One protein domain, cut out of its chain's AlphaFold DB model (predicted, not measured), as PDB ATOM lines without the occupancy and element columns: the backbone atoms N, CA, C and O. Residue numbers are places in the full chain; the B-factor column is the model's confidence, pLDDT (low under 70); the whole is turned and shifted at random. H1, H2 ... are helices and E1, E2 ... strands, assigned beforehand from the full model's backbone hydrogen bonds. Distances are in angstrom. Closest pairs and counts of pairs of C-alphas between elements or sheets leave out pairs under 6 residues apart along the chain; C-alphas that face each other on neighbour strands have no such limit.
ATOM      1  N   VAL A 687     -10.257 -11.490  16.806       90.19
ATOM      2  CA  VAL A 687     -11.103 -11.198  15.636       90.19
ATOM      3  C   VAL A 687     -10.875  -9.772  15.120       90.19
ATOM      4  O   VAL A 687     -10.564  -8.881  15.916       90.19
ATOM      5  N   ASP A 688     -11.071  -9.526  13.816       89.25
ATOM      6  CA  ASP A 688     -11.077  -8.151  13.293       89.25
ATOM      7  C   ASP A 688     -12.423  -7.473  13.558       89.25
ATOM      8  O   ASP A 688     -13.430  -7.794  12.926       89.25
ATOM      9  N   CYS A 689     -12.452  -6.510  14.474       86.56
ATOM     10  CA  CYS A 689     -13.694  -5.811  14.798       86.56
ATOM     11  C   CYS A 689     -14.152  -4.815  13.719       86.56
ATOM     12  O   CYS A 689     -15.339  -4.479  13.660       86.56
ATOM     13  N   THR A 690     -13.236  -4.377  12.858       85.56
ATOM     14  CA  THR A 690     -13.483  -3.467  11.729       85.56
ATOM     15  C   THR A 690     -14.076  -4.244  10.555       85.56
ATOM     16  O   THR A 690     -15.126  -3.881  10.023       85.56
ATOM     17  N   GLU A 691     -13.448  -5.362  10.181       86.50
ATOM     18  CA  GLU A 691     -13.885  -6.210   9.064       86.50
ATOM     19  C   GLU A 691     -15.222  -6.906   9.371       86.50
ATOM     20  O   GLU A 691     -16.117  -6.946   8.524       86.50
ATOM     21  N   LEU A 692     -15.398  -7.378  10.614       84.94
ATOM     22  CA  LEU A 692     -16.648  -7.983  11.089       84.94
ATOM     23  C   LEU A 692     -17.749  -6.956  11.402       84.94
ATOM     24  O   LEU A 692     -18.882  -7.366  11.647       84.94
ATOM     25  N   LYS A 693     -17.437  -5.650  11.372       86.44
ATOM     26  CA  LYS A 693     -18.370  -4.528  11.598       86.44
ATOM     27  C   LYS A 693     -19.201  -4.704  12.872       86.44
ATOM     28  O   LYS A 693     -20.429  -4.797  12.822       86.44
ATOM     29  N   ILE A 694     -18.515  -4.783  14.010       85.38
ATOM     30  CA  ILE A 694     -19.125  -5.066  15.317       85.38
ATOM     31  C   ILE A 694     -20.068  -3.921  15.740       85.38
ATOM     32  O   ILE A 694     -19.657  -2.917  16.321       85.38
ATOM     33  N   ASP A 695     -21.359  -4.079  15.440       82.44
ATOM     34  CA  ASP A 695     -22.429  -3.147  15.804       82.44
ATOM     35  C   ASP A 695     -23.428  -3.801  16.760       82.44
ATOM     36  O   ASP A 695     -24.171  -4.712  16.388       82.44
ATOM     37  N   TRP A 696     -23.478  -3.289  17.992       82.06
ATOM     38  CA  TRP A 696     -24.382  -3.736  19.052       82.06
ATOM     39  C   TRP A 696     -25.868  -3.695  18.666       82.06
ATOM     40  O   TRP A 696     -26.658  -4.445  19.238       82.06
ATOM     41  N   LYS A 697     -26.262  -2.877  17.680       78.50
ATOM     42  CA  LYS A 697     -27.641  -2.831  17.152       78.50
ATOM     43  C   LYS A 697     -28.039  -4.107  16.403       78.50
ATOM     44  O   LYS A 697     -29.228  -4.374  16.265       78.50
ATOM     45  N   ASN A 698     -27.060  -4.886  15.936       71.94
ATOM     46  CA  ASN A 698     -27.254  -6.117  15.165       71.94
ATOM     47  C   ASN A 698     -27.002  -7.395  15.990       71.94
ATOM     48  O   ASN A 698     -26.985  -8.486  15.426       71.94
ATOM     49  N   LEU A 699     -26.789  -7.271  17.306       77.56
ATOM     50  CA  LEU A 699     -26.469  -8.377  18.211       77.56
ATOM     51  C   LEU A 699     -27.658  -9.349  18.319       77.56
ATOM     52  O   LEU A 699     -28.722  -8.992  18.828       77.56
ATOM     53  N   GLN A 700     -27.495 -10.576  17.815       67.31
ATOM     54  CA  GLN A 700     -28.626 -11.481  17.579       67.31
ATOM     55  C   GLN A 700     -28.985 -12.337  18.805       67.31
ATOM     56  O   GLN A 700     -28.134 -12.953  19.450       67.31
ATOM     57  N   SER A 701     -30.284 -12.430  19.096       58.00
ATOM     58  CA  SER A 701     -30.851 -13.352  20.085       58.00
ATOM     59  C   SER A 701     -31.403 -14.611  19.404       58.00
ATOM     60  O   SER A 701     -32.480 -14.567  18.809       58.00
ATOM     61  N   GLY A 702     -30.686 -15.733  19.503       62.59
ATOM     62  CA  GLY A 702     -31.153 -17.048  19.050       62.59
ATOM     63  C   GLY A 702     -30.069 -18.128  19.127       62.59
ATOM     64  O   GLY A 702     -28.889 -17.800  19.262       62.59
ATOM     65  N   VAL A 703     -30.478 -19.397  19.005       54.03
ATOM     66  CA  VAL A 703     -29.680 -20.637  19.159       54.03
ATOM     67  C   VAL A 703     -28.211 -20.562  18.707       54.03
ATOM     68  O   VAL A 703     -27.316 -21.069  19.379       54.03
ATOM     69  N   TRP A 704     -27.944 -19.943  17.554       65.00
ATOM     70  CA  TRP A 704     -26.632 -19.949  16.895       65.00
ATOM     71  C   TRP A 704     -25.659 -18.865  17.379       65.00
ATOM     72  O   TRP A 704     -24.563 -18.742  16.827       65.00
ATOM     73  N   TRP A 705     -26.004 -18.097  18.415       68.81
ATOM     74  CA  TRP A 705     -25.141 -17.031  18.933       68.81
ATOM     75  C   TRP A 705     -23.718 -17.451  19.361       68.81
ATOM     76  O   TRP A 705     -22.832 -16.603  19.250       68.81
ATOM     77  N   PRO A 706     -23.398 -18.711  19.740       69.75
ATOM     78  CA  PRO A 706     -22.004 -19.119  19.958       69.75
ATOM     79  C   PRO A 706     -21.135 -19.060  18.686       69.75
ATOM     80  O   PRO A 706     -19.923 -19.256  18.762       69.75
ATOM     81  N   LEU A 707     -21.726 -18.787  17.516       76.06
ATOM     82  CA  LEU A 707     -21.035 -18.491  16.257       76.06
ATOM     83  C   LEU A 707     -21.071 -16.997  15.872       76.06
ATOM     84  O   LEU A 707     -20.339 -16.611  14.957       76.06
ATOM     85  N   ASP A 708     -21.874 -16.163  16.547       82.88
ATOM     86  CA  ASP A 708     -21.967 -14.719  16.298       82.88
ATOM     87  C   ASP A 708     -20.755 -13.982  16.904       82.88
ATOM     88  O   ASP A 708     -20.620 -13.925  18.130       82.88
ATOM     89  N   PRO A 709     -19.862 -13.388  16.088       83.88
ATOM     90  CA  PRO A 709     -18.738 -12.620  16.609       83.88
ATOM     91  C   PRO A 709     -19.177 -11.357  17.362       83.88
ATOM     92  O   PRO A 709     -18.472 -10.954  18.283       83.88
ATOM     93  N   ILE A 710     -20.328 -10.749  17.032       86.75
ATOM     94  CA  ILE A 710     -20.802  -9.521  17.691       86.75
ATOM     95  C   ILE A 710     -21.115  -9.822  19.155       86.75
ATOM     96  O   ILE A 710     -20.521  -9.218  20.053       86.75
ATOM     97  N   ARG A 711     -21.982 -10.809  19.416       82.62
ATOM     98  CA  ARG A 711     -22.295 -11.230  20.787       82.62
ATOM     99  C   ARG A 711     -21.083 -11.809  21.523       82.62
ATOM    100  O   ARG A 711     -20.918 -11.527  22.706       82.62
ATOM    101  N   ARG A 712     -20.193 -12.547  20.851       84.25
ATOM    102  CA  ARG A 712     -18.977 -13.089  21.490       84.25
ATOM    103  C   ARG A 712     -17.970 -12.026  21.915       84.25
ATOM    104  O   ARG A 712     -17.358 -12.189  22.967       84.25
ATOM    105  N   VAL A 713     -17.800 -10.951  21.146       85.94
ATOM    106  CA  VAL A 713     -16.982  -9.806  21.572       85.94
ATOM    107  C   VAL A 713     -17.685  -9.047  22.704       85.94
ATOM    108  O   VAL A 713     -17.031  -8.703  23.685       85.94
ATOM    109  N   ALA A 714     -19.008  -8.856  22.632       81.50
ATOM    110  CA  ALA A 714     -19.796  -8.201  23.686       81.50
ATOM    111  C   ALA A 714     -19.749  -8.931  25.046       81.50
ATOM    112  O   ALA A 714     -19.626  -8.293  26.090       81.50
ATOM    113  N   GLU A 715     -19.820 -10.266  25.040       76.94
ATOM    114  CA  GLU A 715     -19.683 -11.118  26.232       76.94
ATOM    115  C   GLU A 715     -18.219 -11.305  26.682       76.94
ATOM    116  O   GLU A 715     -17.964 -11.987  27.672       76.94
ATOM    117  N   GLY A 716     -17.242 -10.711  25.986       79.69
ATOM    118  CA  GLY A 716     -15.826 -10.799  26.357       79.69
ATOM    119  C   GLY A 716     -15.138 -12.116  26.005       79.69
ATOM    120  O   GLY A 716     -14.044 -12.386  26.498       79.69
ATOM    121  N   LEU A 717     -15.764 -12.953  25.180       77.44
ATOM    122  CA  LEU A 717     -15.292 -14.299  24.847       77.44
ATOM    123  C   LEU A 717     -14.259 -14.267  23.724       77.44
ATOM    124  O   LEU A 717     -13.269 -14.991  23.777       77.44
ATOM    125  N   ASP A 718     -14.489 -13.414  22.726       87.94
ATOM    126  CA  ASP A 718     -13.519 -13.101  21.680       87.94
ATOM    127  C   ASP A 718     -12.859 -11.740  21.937       87.94
ATOM    128  O   ASP A 718     -13.472 -10.792  22.430       87.94
ATOM    129  N   ARG A 719     -11.579 -11.665  21.585       90.00
ATOM    130  CA  ARG A 719     -10.719 -10.486  21.679       90.00
ATOM    131  C   ARG A 719     -10.856  -9.673  20.399       90.00
ATOM    132  O   ARG A 719     -10.840 -10.227  19.305       90.00
ATOM    133  N   CYS A 720     -10.949  -8.366  20.544       89.12
ATOM    134  CA  CYS A 720     -11.291  -7.409  19.505       89.12
ATOM    135  C   CYS A 720     -10.042  -6.646  19.048       89.12
ATOM    136  O   CYS A 720      -9.482  -5.879  19.826       89.12
ATOM    137  N   GLY A 721      -9.568  -6.858  17.820       87.75
ATOM    138  CA  GLY A 721      -8.373  -6.182  17.297       87.75
ATOM    139  C   GLY A 721      -8.561  -5.614  15.891       87.75
ATOM    140  O   GLY A 721      -9.656  -5.665  15.327       87.75
ATOM    141  N   ARG A 722      -7.456  -5.123  15.313       85.94
ATOM    142  CA  ARG A 722      -7.324  -4.804  13.878       85.94
ATOM    143  C   ARG A 722      -6.157  -5.576  13.268       85.94
ATOM    144  O   ARG A 722      -5.049  -5.516  13.804       85.94
ATOM    145  N   LYS A 723      -6.374  -6.242  12.132       84.19
ATOM    146  CA  LYS A 723      -5.396  -7.110  11.447       84.19
ATOM    147  C   LYS A 723      -4.100  -6.355  11.123       84.19
ATOM    148  O   LYS A 723      -3.006  -6.880  11.311       84.19
ATOM    149  N   GLU A 724      -4.226  -5.076  10.770       83.44
ATOM    150  CA  GLU A 724      -3.132  -4.122  10.516       83.44
ATOM    151  C   GLU A 724      -2.181  -3.880  11.705       83.44
ATOM    152  O   GLU A 724      -1.065  -3.399  11.510       83.44
ATOM    153  N   LYS A 725      -2.609  -4.161  12.943       82.69
ATOM    154  CA  LYS A 725      -1.804  -3.985  14.167       82.69
ATOM    155  C   LYS A 725      -1.195  -5.298  14.674       82.69
ATOM    156  O   LYS A 725      -0.430  -5.290  15.640       82.69
ATOM    157  N   GLY A 726      -1.502  -6.410  14.004       82.19
ATOM    158  CA  GLY A 726      -1.063  -7.753  14.366       82.19
ATOM    159  C   GLY A 726      -1.649  -8.260  15.687       82.19
ATOM    160  O   GLY A 726      -2.425  -7.597  16.368       82.19
ATOM    161  N   THR A 727      -1.228  -9.460  16.087       83.94
ATOM    162  CA  THR A 727      -1.726 -10.160  17.289       83.94
ATOM    163  C   THR A 727      -1.358  -9.498  18.622       83.94
ATOM    164  O   THR A 727      -1.854  -9.904  19.674       83.94
ATOM    165  N   LYS A 728      -0.479  -8.488  18.592       84.31
ATOM    166  CA  LYS A 728       0.072  -7.808  19.772       84.31
ATOM    167  C   LYS A 728      -0.906  -6.843  20.440       84.31
ATOM    168  O   LYS A 728      -0.787  -6.657  21.648       84.31
ATOM    169  N   HIS A 729      -1.828  -6.245  19.681       83.75
ATOM    170  CA  HIS A 729      -2.777  -5.237  20.162       83.75
ATOM    171  C   HIS A 729      -4.215  -5.724  19.994       83.75
ATOM    172  O   HIS A 729      -4.668  -5.982  18.878       83.75
ATOM    173  N   TRP A 730      -4.940  -5.836  21.102       89.12
ATOM    174  CA  TRP A 730      -6.349  -6.219  21.114       89.12
ATOM    175  C   TRP A 730      -7.043  -5.726  22.376       89.12
ATOM    176  O   TRP A 730      -6.405  -5.424  23.374       89.12
ATOM    177  N   PHE A 731      -8.364  -5.669  22.334       87.31
ATOM    178  CA  PHE A 731      -9.221  -5.238  23.424       87.31
ATOM    179  C   PHE A 731     -10.135  -6.389  23.832       87.31
ATOM    180  O   PHE A 731     -10.478  -7.246  23.018       87.31
ATOM    181  N   GLN A 732     -10.554  -6.427  25.089       88.38
ATOM    182  CA  GLN A 732     -11.527  -7.402  25.568       88.38
ATOM    183  C   GLN A 732     -12.528  -6.707  26.479       88.38
ATOM    184  O   GLN A 732     -12.156  -5.994  27.416       88.38
ATOM    185  N   TRP A 733     -13.812  -6.914  26.193       85.94
ATOM    186  CA  TRP A 733     -14.870  -6.571  27.128       85.94
ATOM    187  C   TRP A 733     -14.771  -7.499  28.332       85.94
ATOM    188  O   TRP A 733     -14.740  -8.714  28.186       85.94
ATOM    189  N   LEU A 734     -14.722  -6.934  29.531       83.31
ATOM    190  CA  LEU A 734     -14.876  -7.680  30.773       83.31
ATOM    191  C   LEU A 734     -16.268  -7.350  31.321       83.31
ATOM    192  O   LEU A 734     -16.438  -6.287  31.938       83.31
ATOM    193  N   PRO A 735     -17.292  -8.187  31.053       75.50
ATOM    194  CA  PRO A 735     -18.654  -7.898  31.472       75.50
ATOM    195  C   PRO A 735     -18.784  -7.951  32.997       75.50
ATOM    196  O   PRO A 735     -18.026  -8.648  33.672       75.50
ATOM    197  N   GLN A 736     -19.777  -7.237  33.536       75.62
ATOM    198  CA  GLN A 736     -19.986  -7.040  34.981       75.62
ATOM    199  C   GLN A 736     -20.068  -8.334  35.813       75.62
ATOM    200  O   GLN A 736     -19.837  -8.300  37.016       75.62
ATOM    201  N   TRP A 737     -20.428  -9.448  35.170       64.56
ATOM    202  CA  TRP A 737     -20.620 -10.771  35.763       64.56
ATOM    203  C   TRP A 737     -19.453 -11.737  35.537       64.56
ATOM    204  O   TRP A 737     -19.488 -12.841  36.077       64.56
ATOM    205  N   SER A 738     -18.449 -11.360  34.737       65.00
ATOM    206  CA  SER A 738     -17.279 -12.212  34.497       65.00
ATOM    207  C   SER A 738     -16.537 -12.471  35.806       65.00
ATOM    208  O   SER A 738     -16.350 -11.554  36.616       65.00
ATOM    209  N   ASP A 739     -16.047 -13.700  35.996       57.25
ATOM    210  CA  ASP A 739     -15.299 -14.058  37.212       57.25
ATOM    211  C   ASP A 739     -14.046 -13.150  37.389       57.25
ATOM    212  O   ASP A 739     -13.603 -12.904  38.510       57.25
ATOM    213  N   VAL A 740     -13.540 -12.531  36.309       64.12
ATOM    214  CA  VAL A 740     -12.468 -11.512  36.333       64.12
ATOM    215  C   VAL A 740     -12.888 -10.205  37.027       64.12
ATOM    216  O   VAL A 740     -12.126  -9.706  37.859       64.12
ATOM    217  N   GLN A 741     -14.068  -9.640  36.729       70.75
ATOM    218  CA  GLN A 741     -14.565  -8.448  37.443       70.75
ATOM    219  C   GLN A 741     -14.913  -8.793  38.894       70.75
ATOM    220  O   GLN A 741     -14.561  -8.041  39.806       70.75
ATOM    221  N   TYR A 742     -15.526  -9.961  39.115       62.81
ATOM    222  CA  TYR A 742     -15.885 -10.458  40.445       62.81
ATOM    223  C   TYR A 742     -14.658 -10.580  41.362       62.81
ATOM    224  O   TYR A 742     -14.645 -10.015  42.457       62.81
ATOM    225  N   HIS A 743     -13.580 -11.224  40.899       62.88
ATOM    226  CA  HIS A 743     -12.323 -11.325  41.651       62.88
ATOM    227  C   HIS A 743     -11.619  -9.975  41.870       62.88
ATOM    228  O   HIS A 743     -10.829  -9.849  42.804       62.88
ATOM    229  N   GLN A 744     -11.915  -8.957  41.057       70.50
ATOM    230  CA  GLN A 744     -11.432  -7.582  41.244       70.50
ATOM    231  C   GLN A 744     -12.380  -6.721  42.105       70.50
ATOM    232  O   GLN A 744     -12.120  -5.531  42.287       70.50
ATOM    233  N   GLY A 745     -13.460  -7.299  42.648       74.12
ATOM    234  CA  GLY A 745     -14.434  -6.612  43.504       74.12
ATOM    235  C   GLY A 745     -15.329  -5.616  42.759       74.12
ATOM    236  O   GLY A 745     -15.803  -4.653  43.361       74.12
ATOM    237  N   ARG A 746     -15.527  -5.802  41.448       74.25
ATOM    238  CA  ARG A 746     -16.229  -4.861  40.562       74.25
ATOM    239  C   ARG A 746     -17.590  -5.393  40.129       74.25
ATOM    240  O   ARG A 746     -17.776  -6.588  39.941       74.25
ATOM    241  N   ASN A 747     -18.524  -4.469  39.933       73.69
ATOM    242  CA  ASN A 747     -19.919  -4.714  39.553       73.69
ATOM    243  C   ASN A 747     -20.311  -3.975  38.254       73.69
ATOM    244  O   ASN A 747     -21.473  -3.621  38.053       73.69
ATOM    245  N   TYR A 748     -19.332  -3.700  37.391       78.00
ATOM    246  CA  TYR A 748     -19.484  -2.900  36.177       78.00
ATOM    247  C   TYR A 748     -18.726  -3.503  34.994       78.00
ATOM    248  O   TYR A 748     -17.825  -4.321  35.160       78.00
ATOM    249  N   THR A 749     -19.118  -3.100  33.787       79.69
ATOM    250  CA  THR A 749     -18.444  -3.453  32.536       79.69
ATOM    251  C   THR A 749     -17.206  -2.571  32.332       79.69
ATOM    252  O   THR A 749     -17.239  -1.373  32.627       79.69
ATOM    253  N   SER A 750     -16.127  -3.136  31.790       82.94
ATOM    254  CA  SER A 750     -14.957  -2.370  31.336       82.94
ATOM    255  C   SER A 750     -14.413  -2.917  30.022       82.94
ATOM    256  O   SER A 750     -14.378  -4.136  29.847       82.94
ATOM    257  N   LEU A 751     -13.917  -2.043  29.153       85.12
ATOM    258  CA  LEU A 751     -13.131  -2.419  27.980       85.12
ATOM    259  C   LEU A 751     -11.648  -2.308  28.346       85.12
ATOM    260  O   LEU A 751     -11.201  -1.244  28.776       85.12
ATOM    261  N   VAL A 752     -10.896  -3.402  28.226       83.88
ATOM    262  CA  VAL A 752      -9.465  -3.460  28.571       83.88
ATOM    263  C   VAL A 752      -8.649  -3.639  27.296       83.88
ATOM    264  O   VAL A 752      -8.892  -4.589  26.555       83.88
ATOM    265  N   GLU A 753      -7.686  -2.752  27.052       85.75
ATOM    266  CA  GLU A 753      -6.629  -2.952  26.057       85.75
ATOM    267  C   GLU A 753      -5.622  -3.989  26.564       85.75
ATOM    268  O   GLU A 753      -5.283  -4.020  27.746       85.75
ATOM    269  N   TYR A 754      -5.077  -4.790  25.657       83.62
ATOM    270  CA  TYR A 754      -3.932  -5.648  25.886       83.62
ATOM    271  C   TYR A 754      -2.850  -5.376  24.839       83.62
ATOM    272  O   TYR A 754      -3.107  -5.400  23.633       83.62
ATOM    273  N   VAL A 755      -1.625  -5.163  25.322       82.81
ATOM    274  CA  VAL A 755      -0.415  -4.916  24.527       82.81
ATOM    275  C   VAL A 755       0.606  -6.000  24.858       82.81
ATOM    276  O   VAL A 755       0.941  -6.214  26.025       82.81
ATOM    277  N   ASP A 756       1.059  -6.740  23.845       82.44
ATOM    278  CA  ASP A 756       1.885  -7.948  24.013       82.44
ATOM    279  C   ASP A 756       1.280  -8.948  25.026       82.44
ATOM    280  O   ASP A 756       1.973  -9.594  25.816       82.44
ATOM    281  N   GLY A 757      -0.056  -9.045  25.031       78.81
ATOM    282  CA  GLY A 757      -0.829  -9.913  25.927       78.81
ATOM    283  C   GLY A 757      -0.906  -9.452  27.390       78.81
ATOM    284  O   GLY A 757      -1.502 -10.154  28.207       78.81
ATOM    285  N   LYS A 758      -0.345  -8.289  27.743       80.50
ATOM    286  CA  LYS A 758      -0.456  -7.675  29.076       80.50
ATOM    287  C   LYS A 758      -1.554  -6.608  29.069       80.50
ATOM    288  O   LYS A 758      -1.618  -5.867  28.094       80.50
ATOM    289  N   PRO A 759      -2.377  -6.478  30.126       78.56
ATOM    290  CA  PRO A 759      -3.380  -5.420  30.194       78.56
ATOM    291  C   PRO A 759      -2.709  -4.035  30.217       78.56
ATOM    292  O   PRO A 759      -1.802  -3.798  31.016       78.56
ATOM    293  N   GLY A 760      -3.157  -3.158  29.322       78.94
ATOM    294  CA  GLY A 760      -2.733  -1.770  29.156       78.94
ATOM    295  C   GLY A 760      -3.794  -0.799  29.676       78.94
ATOM    296  O   GLY A 760      -4.168  -0.853  30.852       78.94
ATOM    297  N   LEU A 761      -4.272   0.099  28.810       74.44
ATOM    298  CA  LEU A 761      -5.317   1.067  29.149       74.44
ATOM    299  C   LEU A 761      -6.675   0.383  29.414       74.44
ATOM    300  O   LEU A 761      -6.966  -0.704  28.909       74.44
ATOM    301  N   ARG A 762      -7.532   1.020  30.224       77.12
ATOM    302  CA  ARG A 762      -8.872   0.511  30.566       77.12
ATOM    303  C   ARG A 762      -9.907   1.630  30.590       77.12
ATOM    304  O   ARG A 762      -9.688   2.657  31.225       77.12
ATOM    305  N   LEU A 763     -11.057   1.373  29.974       77.25
ATOM    306  CA  LEU A 763     -12.227   2.247  29.969       77.25
ATOM    307  C   LEU A 763     -13.337   1.622  30.833       77.25
ATOM    308  O   LEU A 763     -13.828   0.534  30.527       77.25
ATOM    309  N   ASP A 764     -13.700   2.287  31.935       79.12
ATOM    310  CA  ASP A 764     -14.672   1.807  32.932       79.12
ATOM    311  C   ASP A 764     -16.031   2.512  32.787       79.12
ATOM    312  O   ASP A 764     -16.146   3.723  32.982       79.12
ATOM    313  N   PHE A 765     -17.100   1.755  32.537       71.75
ATOM    314  CA  PHE A 765     -18.416   2.315  32.186       71.75
ATOM    315  C   PHE A 765     -19.329   2.576  33.399       71.75
ATOM    316  O   PHE A 765     -20.555   2.588  33.287       71.75
ATOM    317  N   ASN A 766     -18.751   2.792  34.584       62.22
ATOM    318  CA  ASN A 766     -19.482   2.875  35.858       62.22
ATOM    319  C   ASN A 766     -19.947   4.297  36.243       62.22
ATOM    320  O   ASN A 766     -20.076   4.620  37.421       62.22
ATOM    321  N   GLY A 767     -20.100   5.207  35.275       53.75
ATOM    322  CA  GLY A 767     -20.420   6.622  35.537       53.75
ATOM    323  C   GLY A 767     -19.314   7.417  36.254       53.75
ATOM    324  O   GLY A 767     -19.447   8.627  36.439       53.75
ATOM    325  N   SER A 768     -18.202   6.768  36.608       48.69
ATOM    326  CA  SER A 768     -16.978   7.349  37.154       48.69
ATOM    327  C   SER A 768     -16.259   8.192  36.098       48.69
ATOM    328  O   SER A 768     -15.241   7.784  35.543       48.69
ATOM    329  N   ARG A 769     -16.805   9.381  35.814       42.41
ATOM    330  CA  ARG A 769     -16.207  10.394  34.934       42.41
ATOM    331  C   ARG A 769     -14.864  10.876  35.490       42.41
ATOM    332  O   ARG A 769     -14.779  11.896  36.172       42.41
ATOM    333  N   HIS A 770     -13.802  10.169  35.144       46.41
ATOM    334  CA  HIS A 770     -12.500  10.773  34.906       46.41
ATOM    335  C   HIS A 770     -12.268  10.710  33.403       46.41
ATOM    336  O   HIS A 770     -11.909   9.671  32.859       46.41
ATOM    337  N   SER A 771     -12.560  11.826  32.737       44.75
ATOM    338  CA  SER A 771     -12.353  12.017  31.305       44.75
ATOM    339  C   SER A 771     -10.855  12.108  31.015       44.75
ATOM    340  O   SER A 771     -10.292  13.202  30.915       44.75
ATOM    341  N   TYR A 772     -10.203  10.952  30.935       49.19
ATOM    342  CA  TYR A 772      -8.881  10.848  30.339       49.19
ATOM    343  C   TYR A 772      -9.003  11.096  28.838       49.19
ATOM    344  O   TYR A 772      -9.863  10.527  28.171       49.19
ATOM    345  N   TRP A 773      -8.096  11.901  28.288       49.47
ATOM    346  CA  TRP A 773      -8.010  12.199  26.851       49.47
ATOM    347  C   TRP A 773      -7.477  10.999  26.027       49.47
ATOM    348  O   TRP A 773      -7.004  11.151  24.905       49.47
ATOM    349  N   GLU A 774      -7.546   9.798  26.606       51.59
ATOM    350  CA  GLU A 774      -6.970   8.532  26.145       51.59
ATOM    351  C   GLU A 774      -8.009   7.641  25.433       51.59
ATOM    352  O   GLU A 774      -7.639   6.655  24.795       51.59
ATOM    353  N   GLU A 775      -9.294   8.041  25.419       52.66
ATOM    354  CA  GLU A 775     -10.337   7.481  24.530       52.66
ATOM    355  C   GLU A 775      -9.882   7.438  23.054       52.66
ATOM    356  O   GLU A 775     -10.334   6.595  22.272       52.66
ATOM    357  N   LEU A 776      -8.929   8.304  22.690       50.38
ATOM    358  CA  LEU A 776      -8.288   8.376  21.381       50.38
ATOM    359  C   LEU A 776      -7.629   7.057  20.931       50.38
ATOM    360  O   LEU A 776      -7.564   6.818  19.732       50.38
ATOM    361  N   GLN A 777      -7.143   6.194  21.835       59.50
ATOM    362  CA  GLN A 777      -6.503   4.928  21.428       59.50
ATOM    363  C   GLN A 777      -7.495   3.768  21.279       59.50
ATOM    364  O   GLN A 777      -7.390   3.011  20.314       59.50
ATOM    365  N   ALA A 778      -8.506   3.664  22.147       58.53
ATOM    366  CA  ALA A 778      -9.564   2.663  21.988       58.53
ATOM    367  C   ALA A 778     -10.385   2.905  20.706       58.53
ATOM    368  O   ALA A 778     -10.649   1.966  19.957       58.53
ATOM    369  N   SER A 779     -10.705   4.167  20.399       59.53
ATOM    370  CA  SER A 779     -11.422   4.558  19.171       59.53
ATOM    371  C   SER A 779     -10.600   4.398  17.880       59.53
ATOM    372  O   SER A 779     -11.172   4.166  16.819       59.53
ATOM    373  N   ILE A 780      -9.262   4.422  17.951       64.06
ATOM    374  CA  ILE A 780      -8.370   4.053  16.829       64.06
ATOM    375  C   ILE A 780      -8.394   2.537  16.538       64.06
ATOM    376  O   ILE A 780      -7.948   2.102  15.475       64.06
ATOM    377  N   MET A 781      -8.913   1.725  17.463       63.81
ATOM    378  CA  MET A 781      -8.838   0.261  17.422       63.81
ATOM    379  C   MET A 781     -10.208  -0.410  17.279       63.81
ATOM    380  O   MET A 781     -10.312  -1.431  16.602       63.81
TER     381      MET A 781
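AT A GLANCE: This is residues 687 to 781 of the 1088 residues of an uncharacterized protein of Ophiocordyceps unilateralis (UniProt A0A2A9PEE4). A strongly twisted sheet of four antiparallel strands, E1 to E4, makes the core, with short helix H1 beside it near E1 and E2. The long unnamed stretch 687 to 708 leads to H1, H3 only grazes the sheet, and H2 is not on it. The printed part has 95 residues, with named elements in the order H1 E1 E2 H2 E3 E4 H3; the sheet's order is E1 E2 E3 E4. The class is mixed, though only 38 residues are in named elements. The whole is compact, with a radius of gyration of the C-alphas of 13.6 A and spans of 37 by 31 by 23 A.

IN THESE COORDINATES: E1 is residues 719 to 721, E2 729 to 734 (16.3 A), E3 750 to 755 (16.3 A) and E4 758 to 764 (17.5 A). H1, residues 709 to 714, begins at C-alpha 709 (-18.738, -12.620, 16.609). H2 is residues 739 to 743; H3, residues 775 to 779, ends at C-alpha 779 (-11.422, 4.558, 19.171).

HOW THE PARTS SIT: Inner strands E2 and E3 are antiparallel at 155 degrees, with N 734 and O 750 2.8 A apart, within hydrogen-bond range. E1 and E2 form a hairpin, with N 720 and O 731 at 2.8 A. E3 and E4 form another, with N 760 and O 753 at 2.8 A. Residues 687 to 688 pair in parallel with 720 to 721 of E1. H1 is on the sheet, its height 7.7 A, only just over none of the strands, as 2 of its C-alphas fall on E1; its closest C-alphas to E2 are Ala 714 and Trp 733, 6.2 A. H3 only grazes the sheet with residues 775 to 778; its closest C-alphas to E3 are Ala 778 and Glu 753, 7.5 A. H2 is apart from H1. In H1, H2 and H3 every O i to N i+4 pair is within hydrogen-bond range.

THE WHOLE: The C-alphas farthest apart, of Val 703 and Trp 773, are 40.1 A apart. The printed part has no cut, and no link is long. Mean pLDDT of the printed part is 74.5; residues 700 to 706, 737 to 740, 742 to 743 and 766 to 781 are under 70.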